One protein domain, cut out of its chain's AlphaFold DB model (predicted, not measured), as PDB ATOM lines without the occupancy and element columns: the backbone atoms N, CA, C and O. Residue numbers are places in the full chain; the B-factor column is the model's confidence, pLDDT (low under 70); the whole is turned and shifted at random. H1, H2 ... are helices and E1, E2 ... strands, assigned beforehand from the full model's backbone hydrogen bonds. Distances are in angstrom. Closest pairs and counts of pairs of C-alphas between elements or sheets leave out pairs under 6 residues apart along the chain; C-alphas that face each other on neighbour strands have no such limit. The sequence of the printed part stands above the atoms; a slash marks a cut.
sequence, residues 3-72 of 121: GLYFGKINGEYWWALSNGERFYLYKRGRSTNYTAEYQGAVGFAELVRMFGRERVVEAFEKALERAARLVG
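AT A GLANCE: This is residues 3 to 72 of the 121 residues of an uncharacterized protein of Thermoplasmatales archaeon (UniProt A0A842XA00). A curled, twisted four-stranded sheet has helix H1 over one face, and the longer H2 runs beside edge strand E1. The printed part has 70 residues, mixed in class, with four named strands, then two named helices. E1 E2 E3 E4 is a meander, each strand the antiparallel neighbour of the one before. The whole is compact, radius of gyration of the C-alphas 11.8 A, spanning 33 by 26 by 25 A.

IN THESE COORDINATES: Find C-alpha 3 at (202.947, 177.298, 279.895), where E1, residues 3 to 9, begins. E2 is residues 12 to 18, E3 22 to 27, E4 36 to 39. H1 is residues 40 to 51; H2, residues 53 to 71, runs 26.7 A to C-alpha 71 at (206.199, 167.017, 269.510).

HOW THE PARTS SIT: Within hydrogen-bond range, find N 4 and O 16 at 2.8 A in hairpin E1 and E2, N 17 and O 24 at 2.9 A in E2 and E3, and N 23 and O 38 at 2.8 A in E3 and E4. H1 is on the sheet, height 8.4 A; its closest C-alphas with E3 are Gly 40 and Arg 22, 5.6 A. H2 is only just at the sheet's level, height 3.6 A; its Ala 59 and Leu 4 of E1 have the closest C-alphas, 5.2 A. Every O i to N i+4 pair is within range in H1 and H2.

THE WHOLE: The printed part has no cut and no long link. Residues 29 to 34 have pLDDT under 70.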
ATOM      1  N   GLY A   3     202.523 176.548 278.716       85.31
ATOM      2  CA  GLY A   3     202.947 177.298 279.895       85.31
ATOM      3  C   GLY A   3     204.000 178.345 279.554       85.31
ATOM      4  O   GLY A   3     205.043 178.006 279.001       85.31
ATOM      5  N   LEU A   4     203.747 179.593 279.936       87.69
ATOM      6  CA  LEU A   4     204.681 180.711 279.846       87.69
ATOM      7  C   LEU A   4     205.341 180.914 281.204       87.69
ATOM      8  O   LEU A   4     204.646 181.116 282.193       87.69
ATOM      9  N   TYR A   5     206.667 180.869 281.270       89.56
ATOM     10  CA  TYR A   5     207.401 181.105 282.512       89.56
ATOM     11  C   TYR A   5     208.131 182.442 282.446       89.56
ATOM     12  O   TYR A   5     209.007 182.622 281.605       89.56
ATOM     13  N   PHE A   6     207.796 183.354 283.360       88.81
ATOM     14  CA  PHE A   6     208.338 184.718 283.386       88.81
ATOM     15  C   PHE A   6     209.483 184.893 284.393       88.81
ATOM     16  O   PHE A   6     210.027 185.986 284.537       88.81
ATOM     17  N   GLY A   7     209.875 183.828 285.096       86.44
ATOM     18  CA  GLY A   7     210.974 183.887 286.053       86.44
ATOM     19  C   GLY A   7     210.583 184.491 287.401       86.44
ATOM     20  O   GLY A   7     209.419 184.472 287.810       86.44
ATOM     21  N   LYS A   8     211.602 184.974 288.121       87.44
ATOM     22  CA  LYS A   8     211.459 185.570 289.452       87.44
ATOM     23  C   LYS A   8     211.362 187.091 289.331       87.44
ATOM     24  O   LYS A   8     212.281 187.724 288.822       87.44
ATOM     25  N   ILE A   9     210.274 187.666 289.830       82.69
ATOM     26  CA  ILE A   9     209.959 189.096 289.765       82.69
ATOM     27  C   ILE A   9     209.558 189.536 291.169       82.69
ATOM     28  O   ILE A   9     208.673 188.933 291.773       82.69
ATOM     29  N   ASN A  10     210.244 190.544 291.712       83.56
ATOM     30  CA  ASN A  10     210.014 191.058 293.070       83.56
ATOM     31  C   ASN A  10     210.003 189.965 294.157       83.56
ATOM     32  O   ASN A  10     209.237 190.020 295.110       83.56
ATOM     33  N   GLY A  11     210.847 188.938 294.006       82.25
ATOM     34  CA  GLY A  11     210.926 187.832 294.965       82.25
ATOM     35  C   GLY A  11     209.983 186.654 294.686       82.25
ATOM     36  O   GLY A  11     210.192 185.580 295.253       82.25
ATOM     37  N   GLU A  12     209.017 186.805 293.780       83.94
ATOM     38  CA  GLU A  12     207.985 185.808 293.475       83.94
ATOM     39  C   GLU A  12     208.194 185.162 292.102       83.94
ATOM     40  O   GLU A  12     208.703 185.793 291.181       83.94
ATOM     41  N   TYR A  13     207.801 183.896 291.952       87.44
ATOM     42  CA  TYR A  13     207.841 183.198 290.663       87.44
ATOM     43  C   TYR A  13     206.526 183.373 289.919       87.44
ATOM     44  O   TYR A  13     205.473 183.109 290.503       87.44
ATOM     45  N   TRP A  14     206.611 183.732 288.640       88.81
ATOM     46  CA  TRP A  14     205.457 184.004 287.790       88.81
ATOM     47  C   TRP A  14     205.401 183.059 286.592       88.81
ATOM     48  O   TRP A  14     206.400 182.843 285.899       88.81
ATOM     49  N   TRP A  15     204.217 182.512 286.330       89.12
ATOM     50  CA  TRP A  15     203.931 181.766 285.106       89.12
ATOM     51  C   TRP A  15     202.477 181.949 284.688       89.12
ATOM     52  O   TRP A  15     201.617 182.230 285.519       89.12
ATOM     53  N   ALA A  16     202.197 181.767 283.403       88.75
ATOM     54  CA  ALA A  16     200.843 181.702 282.882       88.75
ATOM     55  C   ALA A  16     200.594 180.367 282.181       88.75
ATOM     56  O   ALA A  16     201.495 179.806 281.563       88.75
ATOM     57  N   LEU A  17     199.365 179.869 282.259       86.25
ATOM     58  CA  LEU A  17     198.889 178.788 281.403       86.25
ATOM     59  C   LEU A  17     197.958 179.381 280.355       86.25
ATOM     60  O   LEU A  17     196.986 180.047 280.701       86.25
ATOM     61  N   SER A  18     198.254 179.122 279.085       81.75
ATOM     62  CA  SER A  18     197.368 179.460 277.979       81.75
ATOM     63  C   SER A  18     196.639 178.221 277.486       81.75
ATOM     64  O   SER A  18     197.269 177.198 277.197       81.75
ATOM     65  N   ASN A  19     195.319 178.306 277.349       77.44
ATOM     66  CA  ASN A  19     194.509 177.295 276.663       77.44
ATOM     67  C   ASN A  19     194.071 177.736 275.253       77.44
ATOM     68  O   ASN A  19     193.179 177.119 274.687       77.44
ATOM     69  N   GLY A  20     194.710 178.766 274.689       70.62
ATOM     70  CA  GLY A  20     194.375 179.342 273.382       70.62
ATOM     71  C   GLY A  20     193.527 180.605 273.506       70.62
ATOM     72  O   GLY A  20     193.916 181.651 273.001       70.62
ATOM     73  N   GLU A  21     192.426 180.542 274.253       75.00
ATOM     74  CA  GLU A  21     191.513 181.682 274.429       75.00
ATOM     75  C   GLU A  21     191.694 182.410 275.756       75.00
ATOM     76  O   GLU A  21     191.197 183.519 275.932       75.00
ATOM     77  N   ARG A  22     192.370 181.792 276.725       81.31
ATOM     78  CA  ARG A  22     192.513 182.326 278.078       81.31
ATOM     79  C   ARG A  22     193.936 182.168 278.568       81.31
ATOM     80  O   ARG A  22     194.591 181.163 278.295       81.31
ATOM     81  N   PHE A  23     194.379 183.159 279.327       83.38
ATOM     82  CA  PHE A  23     195.630 183.167 280.064       83.38
ATOM     83  C   PHE A  23     195.316 183.170 281.556       83.38
ATOM     84  O   PHE A  23     194.767 184.136 282.083       83.38
ATOM     85  N   TYR A  24     195.695 182.094 282.236       85.62
ATOM     86  CA  TYR A  24     195.613 181.970 283.687       85.62
ATOM     87  C   TYR A  24     196.971 182.330 284.269       85.62
ATOM     88  O   TYR A  24     197.941 181.614 284.029       85.62
ATOM     89  N   LEU A  25     197.059 183.446 284.987       87.00
ATOM     90  CA  LEU A  25     198.294 183.950 285.577       87.00
ATOM     91  C   LEU A  25     198.433 183.477 287.021       87.00
ATOM     92  O   LEU A  25     197.518 183.625 287.827       87.00
ATOM     93  N   TYR A  26     199.613 182.981 287.366       83.38
ATOM     94  CA  TYR A  26     199.927 182.448 288.683       83.38
ATOM     95  C   TYR A  26     201.146 183.157 289.275       83.38
ATOM     96  O   TYR A  26     202.119 183.435 288.566       83.38
ATOM     97  N   LYS A  27     201.110 183.374 290.596       83.06
ATOM     98  CA  LYS A  27     202.273 183.756 291.402       83.06
ATOM     99  C   LYS A  27     202.463 182.767 292.561       83.06
ATOM    100  O   LYS A  27     201.529 182.484 293.297       83.06
ATOM    101  N   ARG A  28     203.678 182.215 292.650       72.88
ATOM    102  CA  ARG A  28     204.253 181.247 293.621       72.88
ATOM    103  C   ARG A  28     203.363 180.083 294.147       72.88
ATOM    104  O   ARG A  28     202.500 180.256 294.994       72.88
ATOM    105  N   GLY A  29     203.742 178.852 293.759       60.34
ATOM    106  CA  GLY A  29     203.167 177.551 294.163       60.34
ATOM    107  C   GLY A  29     202.211 176.924 293.129       60.34
ATOM    108  O   GLY A  29     201.392 177.630 292.556       60.34
ATOM    109  N   ARG A  30     202.257 175.591 292.934       50.12
ATOM    110  CA  ARG A  30     201.300 174.778 292.130       50.12
ATOM    111  C   ARG A  30     199.869 174.789 292.723       50.12
ATOM    112  O   ARG A  30     199.130 173.824 292.568       50.12
ATOM    113  N   SER A  31     199.508 175.833 293.473       54.19
ATOM    114  CA  SER A  31     198.153 176.018 293.973       54.19
ATOM    115  C   SER A  31     197.232 176.153 292.765       54.19
ATOM    116  O   SER A  31     197.565 176.823 291.787       54.19
ATOM    117  N   THR A  32     196.087 175.492 292.825       54.81
ATOM    118  CA  THR A  32     195.069 175.481 291.769       54.81
ATOM    119  C   THR A  32     194.423 176.847 291.530       54.81
ATOM    120  O   THR A  32     193.675 176.996 290.568       54.81
ATOM    121  N   ASN A  33     194.737 177.855 292.351       64.00
ATOM    122  CA  ASN A  33     194.161 179.188 292.251       64.00
ATOM    123  C   ASN A  33     195.088 180.098 291.438       64.00
ATOM    124  O   ASN A  33     196.200 180.426 291.858       64.00
ATOM    125  N   TYR A  34     194.624 180.497 290.255       66.62
ATOM    126  CA  TYR A  34     195.251 181.561 289.480       66.62
ATOM    127  C   TYR A  34     194.983 182.910 290.157       66.62
ATOM    128  O   TYR A  34     193.939 183.134 290.761       66.62
ATOM    129  N   THR A  35     195.948 183.818 290.079       77.94
ATOM    130  CA  THR A  35     195.822 185.179 290.618       77.94
ATOM    131  C   THR A  35     195.018 186.081 289.687       77.94
ATOM    132  O   THR A  35     194.395 187.029 290.151       77.94
ATOM    133  N   ALA A  36     195.024 185.790 288.385       81.00
ATOM    134  CA  ALA A  36     194.206 186.492 287.405       81.00
ATOM    135  C   ALA A  36     193.906 185.601 286.192       81.00
ATOM    136  O   ALA A  36     194.718 184.750 285.827       81.00
ATOM    137  N   GLU A  37     192.746 185.806 285.577       83.88
ATOM    138  CA  GLU A  37     192.356 185.198 284.306       83.88
ATOM    139  C   GLU A  37     192.093 186.315 283.310       83.88
ATOM    140  O   GLU A  37     191.383 187.275 283.603       83.88
ATOM    141  N   TYR A  38     192.665 186.170 282.124       80.75
ATOM    142  CA  TYR A  38     192.490 187.116 281.038       80.75
ATOM    143  C   TYR A  38     192.101 186.381 279.762       80.75
ATOM    144  O   TYR A  38     192.564 185.267 279.524       80.75
ATOM    145  N   GLN A  39     191.287 187.008 278.914       77.25
ATOM    146  CA  GLN A  39     190.838 186.420 277.652       77.25
ATOM    147  C   GLN A  39     191.613 186.983 276.454       77.25
ATOM    148  O   GLN A  39     191.824 188.191 276.343       77.25
ATOM    149  N   GLY A  40     192.032 186.096 275.554       71.44
ATOM    150  CA  GLY A  40     192.569 186.387 274.229       71.44
ATOM    151  C   GLY A  40     193.620 187.498 274.200       71.44
ATOM    152  O   GLY A  40     194.590 187.490 274.964       71.44
ATOM    153  N   ALA A  41     193.411 188.473 273.314       73.38
ATOM    154  CA  ALA A  41     194.319 189.600 273.114       73.38
ATOM    155  C   ALA A  41     194.456 190.499 274.356       73.38
ATOM    156  O   ALA A  41     195.532 191.052 274.587       73.38
ATOM    157  N   VAL A  42     193.408 190.601 275.187       78.62
ATOM    158  CA  VAL A  42     193.455 191.347 276.457       78.62
ATOM    159  C   VAL A  42     194.456 190.696 277.404       78.62
ATOM    160  O   VAL A  42     195.263 191.386 278.017       78.62
ATOM    161  N   GLY A  43     194.483 189.363 277.460       80.88
ATOM    162  CA  GLY A  43     195.478 188.642 278.249       80.88
ATOM    163  C   GLY A  43     196.897 188.869 277.774       80.88
ATOM    164  O   GLY A  43     197.772 189.140 278.591       80.88
ATOM    165  N   PHE A  44     197.128 188.844 276.464       80.69
ATOM    166  CA  PHE A  44     198.450 189.154 275.933       80.69
ATOM    167  C   PHE A  44     198.890 190.589 276.269       80.69
ATOM    168  O   PHE A  44     200.006 190.790 276.747       80.69
ATOM    169  N   ALA A  45     198.009 191.577 276.085       84.44
ATOM    170  CA  ALA A  45     198.295 192.974 276.409       84.44
ATOM    171  C   ALA A  45     198.606 193.169 277.903       84.44
ATOM    172  O   ALA A  45     199.572 193.852 278.249       84.44
ATOM    173  N   GLU A  46     197.851 192.517 278.787       87.75
ATOM    174  CA  GLU A  46     198.075 192.560 280.234       87.75
ATOM    175  C   GLU A  46     199.401 191.906 280.642       87.75
ATOM    176  O   GLU A  46     200.137 192.462 281.459       87.75
ATOM    177  N   LEU A  47     199.772 190.775 280.034       85.94
ATOM    178  CA  LEU A  47     201.086 190.162 280.246       85.94
ATOM    179  C   LEU A  47     202.218 191.107 279.821       85.94
ATOM    180  O   LEU A  47     203.189 191.270 280.561       85.94
ATOM    181  N   VAL A  48     202.089 191.763 278.660       89.50
ATOM    182  CA  VAL A  48     203.081 192.739 278.172       89.50
ATOM    183  C   VAL A  48     203.168 193.940 279.109       89.50
ATOM    184  O   VAL A  48     204.273 194.381 279.423       89.50
ATOM    185  N   ARG A  49     202.031 194.436 279.607       89.44
ATOM    186  CA  ARG A  49     201.972 195.538 280.573       89.44
ATOM    187  C   ARG A  49     202.646 195.180 281.899       89.44
ATOM    188  O   ARG A  49     203.361 196.007 282.455       89.44
ATOM    189  N   MET A  50     202.429 193.967 282.408       87.00
ATOM    190  CA  MET A  50     202.962 193.521 283.702       87.00
ATOM    191  C   MET A  50     204.446 193.149 283.656       87.00
ATOM    192  O   MET A  50     205.173 193.408 284.614       87.00
ATOM    193  N   PHE A  51     204.893 192.509 282.577       89.31
ATOM    194  CA  PHE A  51     206.213 191.872 282.524       89.31
ATOM    195  C   PHE A  51     207.174 192.506 281.521       89.31
ATOM    196  O   PHE A  51     208.369 192.209 281.568       89.31
ATOM    197  N   GLY A  52     206.675 193.385 280.655       90.88
ATOM    198  CA  GLY A  52     207.419 193.954 279.541       90.88
ATOM    199  C   GLY A  52     207.395 193.048 278.311       90.88
ATOM    200  O   GLY A  52     207.391 191.819 278.406       90.88
ATOM    201  N   ARG A  53     207.404 193.673 277.128       90.31
ATOM    202  CA  ARG A  53     207.321 192.983 275.830       90.31
ATOM    203  C   ARG A  53     208.397 191.913 275.667       90.31
ATOM    204  O   ARG A  53     208.073 190.795 275.291       90.31
ATOM    205  N   GLU A  54     209.649 192.247 275.966       88.50
ATOM    206  CA  GLU A  54     210.793 191.347 275.769       88.50
ATOM    207  C   GLU A  54     210.651 190.056 276.574       88.50
ATOM    208  O   GLU A  54     210.766 188.967 276.023       88.50
ATOM    209  N   ARG A  55     210.294 190.162 277.858       90.81
ATOM    210  CA  ARG A  55     210.121 188.997 278.731       90.81
ATOM    211  C   ARG A  55     208.942 188.126 278.314       90.81
ATOM    212  O   ARG A  55     209.001 186.907 278.455       90.81
ATOM    213  N   VAL A  56     207.861 188.739 277.832       88.62
ATOM    214  CA  VAL A  56     206.721 187.985 277.303       88.62
ATOM    215  C   VAL A  56     207.140 187.218 276.059       88.62
ATOM    216  O   VAL A  56     206.927 186.010 276.014       88.62
ATOM    217  N   VAL A  57     207.786 187.880 275.098       86.69
ATOM    218  CA  VAL A  57     208.296 187.235 273.880       86.69
ATOM    219  C   VAL A  57     209.242 186.083 274.229       86.69
ATOM    220  O   VAL A  57     209.002 184.967 273.784       86.69
ATOM    221  N   GLU A  58     210.211 186.297 275.120       88.69
ATOM    222  CA  GLU A  58     211.144 185.254 275.569       88.69
ATOM    223  C   GLU A  58     210.415 184.051 276.201       88.69
ATOM    224  O   GLU A  58     210.763 182.891 275.970       88.69
ATOM    225  N   ALA A  59     209.373 184.298 277.003       87.44
ATOM    226  CA  ALA A  59     208.576 183.230 277.602       87.44
ATOM    227  C   ALA A  59     207.798 182.426 276.547       87.44
ATOM    228  O   ALA A  59     207.673 181.207 276.685       87.44
ATOM    229  N   PHE A  60     207.293 183.092 275.504       86.19
ATOM    230  CA  PHE A  60     206.630 182.449 274.369       86.19
ATOM    231  C   PHE A  60     207.610 181.640 273.520       86.19
ATOM    232  O   PHE A  60     207.317 180.489 273.207       86.19
ATOM    233  N   GLU A  61     208.783 182.189 273.209       86.25
ATOM    234  CA  GLU A  61     209.839 181.494 272.469       86.25
ATOM    235  C   GLU A  61     210.269 180.219 273.196       86.25
ATOM    236  O   GLU A  61     210.264 179.141 272.607       86.25
ATOM    237  N   LYS A  62     210.519 180.292 274.509       85.62
ATOM    238  CA  LYS A  62     210.861 179.111 275.322       85.62
ATOM    239  C   LYS A  62     209.731 178.086 275.389       85.62
ATOM    240  O   LYS A  62     209.989 176.882 275.455       85.62
ATOM    241  N   ALA A  63     208.478 178.539 275.435       85.19
ATOM    242  CA  ALA A  63     207.323 177.645 275.426       85.19
ATOM    243  C   ALA A  63     207.197 176.922 274.080       85.19
ATOM    244  O   ALA A  63     206.982 175.708 274.060       85.19
ATOM    245  N   LEU A  64     207.393 177.647 272.978       81.62
ATOM    246  CA  LEU A  64     207.387 177.102 271.628       81.62
ATOM    247  C   LEU A  64     208.552 176.130 271.415       81.62
ATOM    248  O   LEU A  64     208.334 175.029 270.931       81.62
ATOM    249  N   GLU A  65     209.761 176.479 271.853       84.31
ATOM    250  CA  GLU A  65     210.945 175.619 271.772       84.31
ATOM    251  C   GLU A  65     210.744 174.309 272.547       84.31
ATOM    252  O   GLU A  65     211.056 173.223 272.055       84.31
ATOM    253  N   ARG A  66     210.166 174.374 273.755       83.81
ATOM    254  CA  ARG A  66     209.805 173.169 274.520       83.81
ATOM    255  C   ARG A  66     208.769 172.325 273.798       83.81
ATOM    256  O   ARG A  66     208.915 171.107 273.763       83.81
ATOM    257  N   ALA A  67     207.739 172.952 273.241       77.38
ATOM    258  CA  ALA A  67     206.720 172.241 272.485       77.38
ATOM    259  C   ALA A  67     207.337 171.567 271.244       77.38
ATOM    260  O   ALA A  67     207.085 170.387 271.006       77.38
ATOM    261  N   ALA A  68     208.209 172.275 270.518       78.56
ATOM    262  CA  ALA A  68     208.909 171.776 269.336       78.56
ATOM    263  C   ALA A  68     209.813 170.585 269.663       78.56
ATOM    264  O   ALA A  68     209.827 169.614 268.916       78.56
ATOM    265  N   ARG A  69     210.501 170.601 270.811       80.31
ATOM    266  CA  ARG A  69     211.291 169.450 271.281       80.31
ATOM    267  C   ARG A  69     210.442 168.233 271.643       80.31
ATOM    268  O   ARG A  69     210.902 167.113 271.474       80.31
ATOM    269  N   LEU A  70     209.244 168.444 272.188       76.38
ATOM    270  CA  LEU A  70     208.379 167.357 272.656       76.38
ATOM    271  C   LEU A  70     207.593 166.691 271.526       76.38
ATOM    272  O   LEU A  70     207.368 165.487 271.577       76.38
ATOM    273  N   VAL A  71     207.144 167.472 270.544       75.94
ATOM    274  CA  VAL A  71     206.199 167.017 269.510       75.94
ATOM    275  C   VAL A  71     206.838 166.997 268.112       75.94
ATOM    276  O   VAL A  71     206.315 166.360 267.206       75.94
ATOM    277  N   GLY A  72     207.996 167.638 267.939       75.38
ATOM    278  CA  GLY A  72     208.626 167.869 266.640       75.38
ATOM    279  C   GLY A  72     208.072 169.128 265.969       75.38
ATOM    280  O   GLY A  72     206.862 169.364 265.951       75.38
TER     281      GLY A  72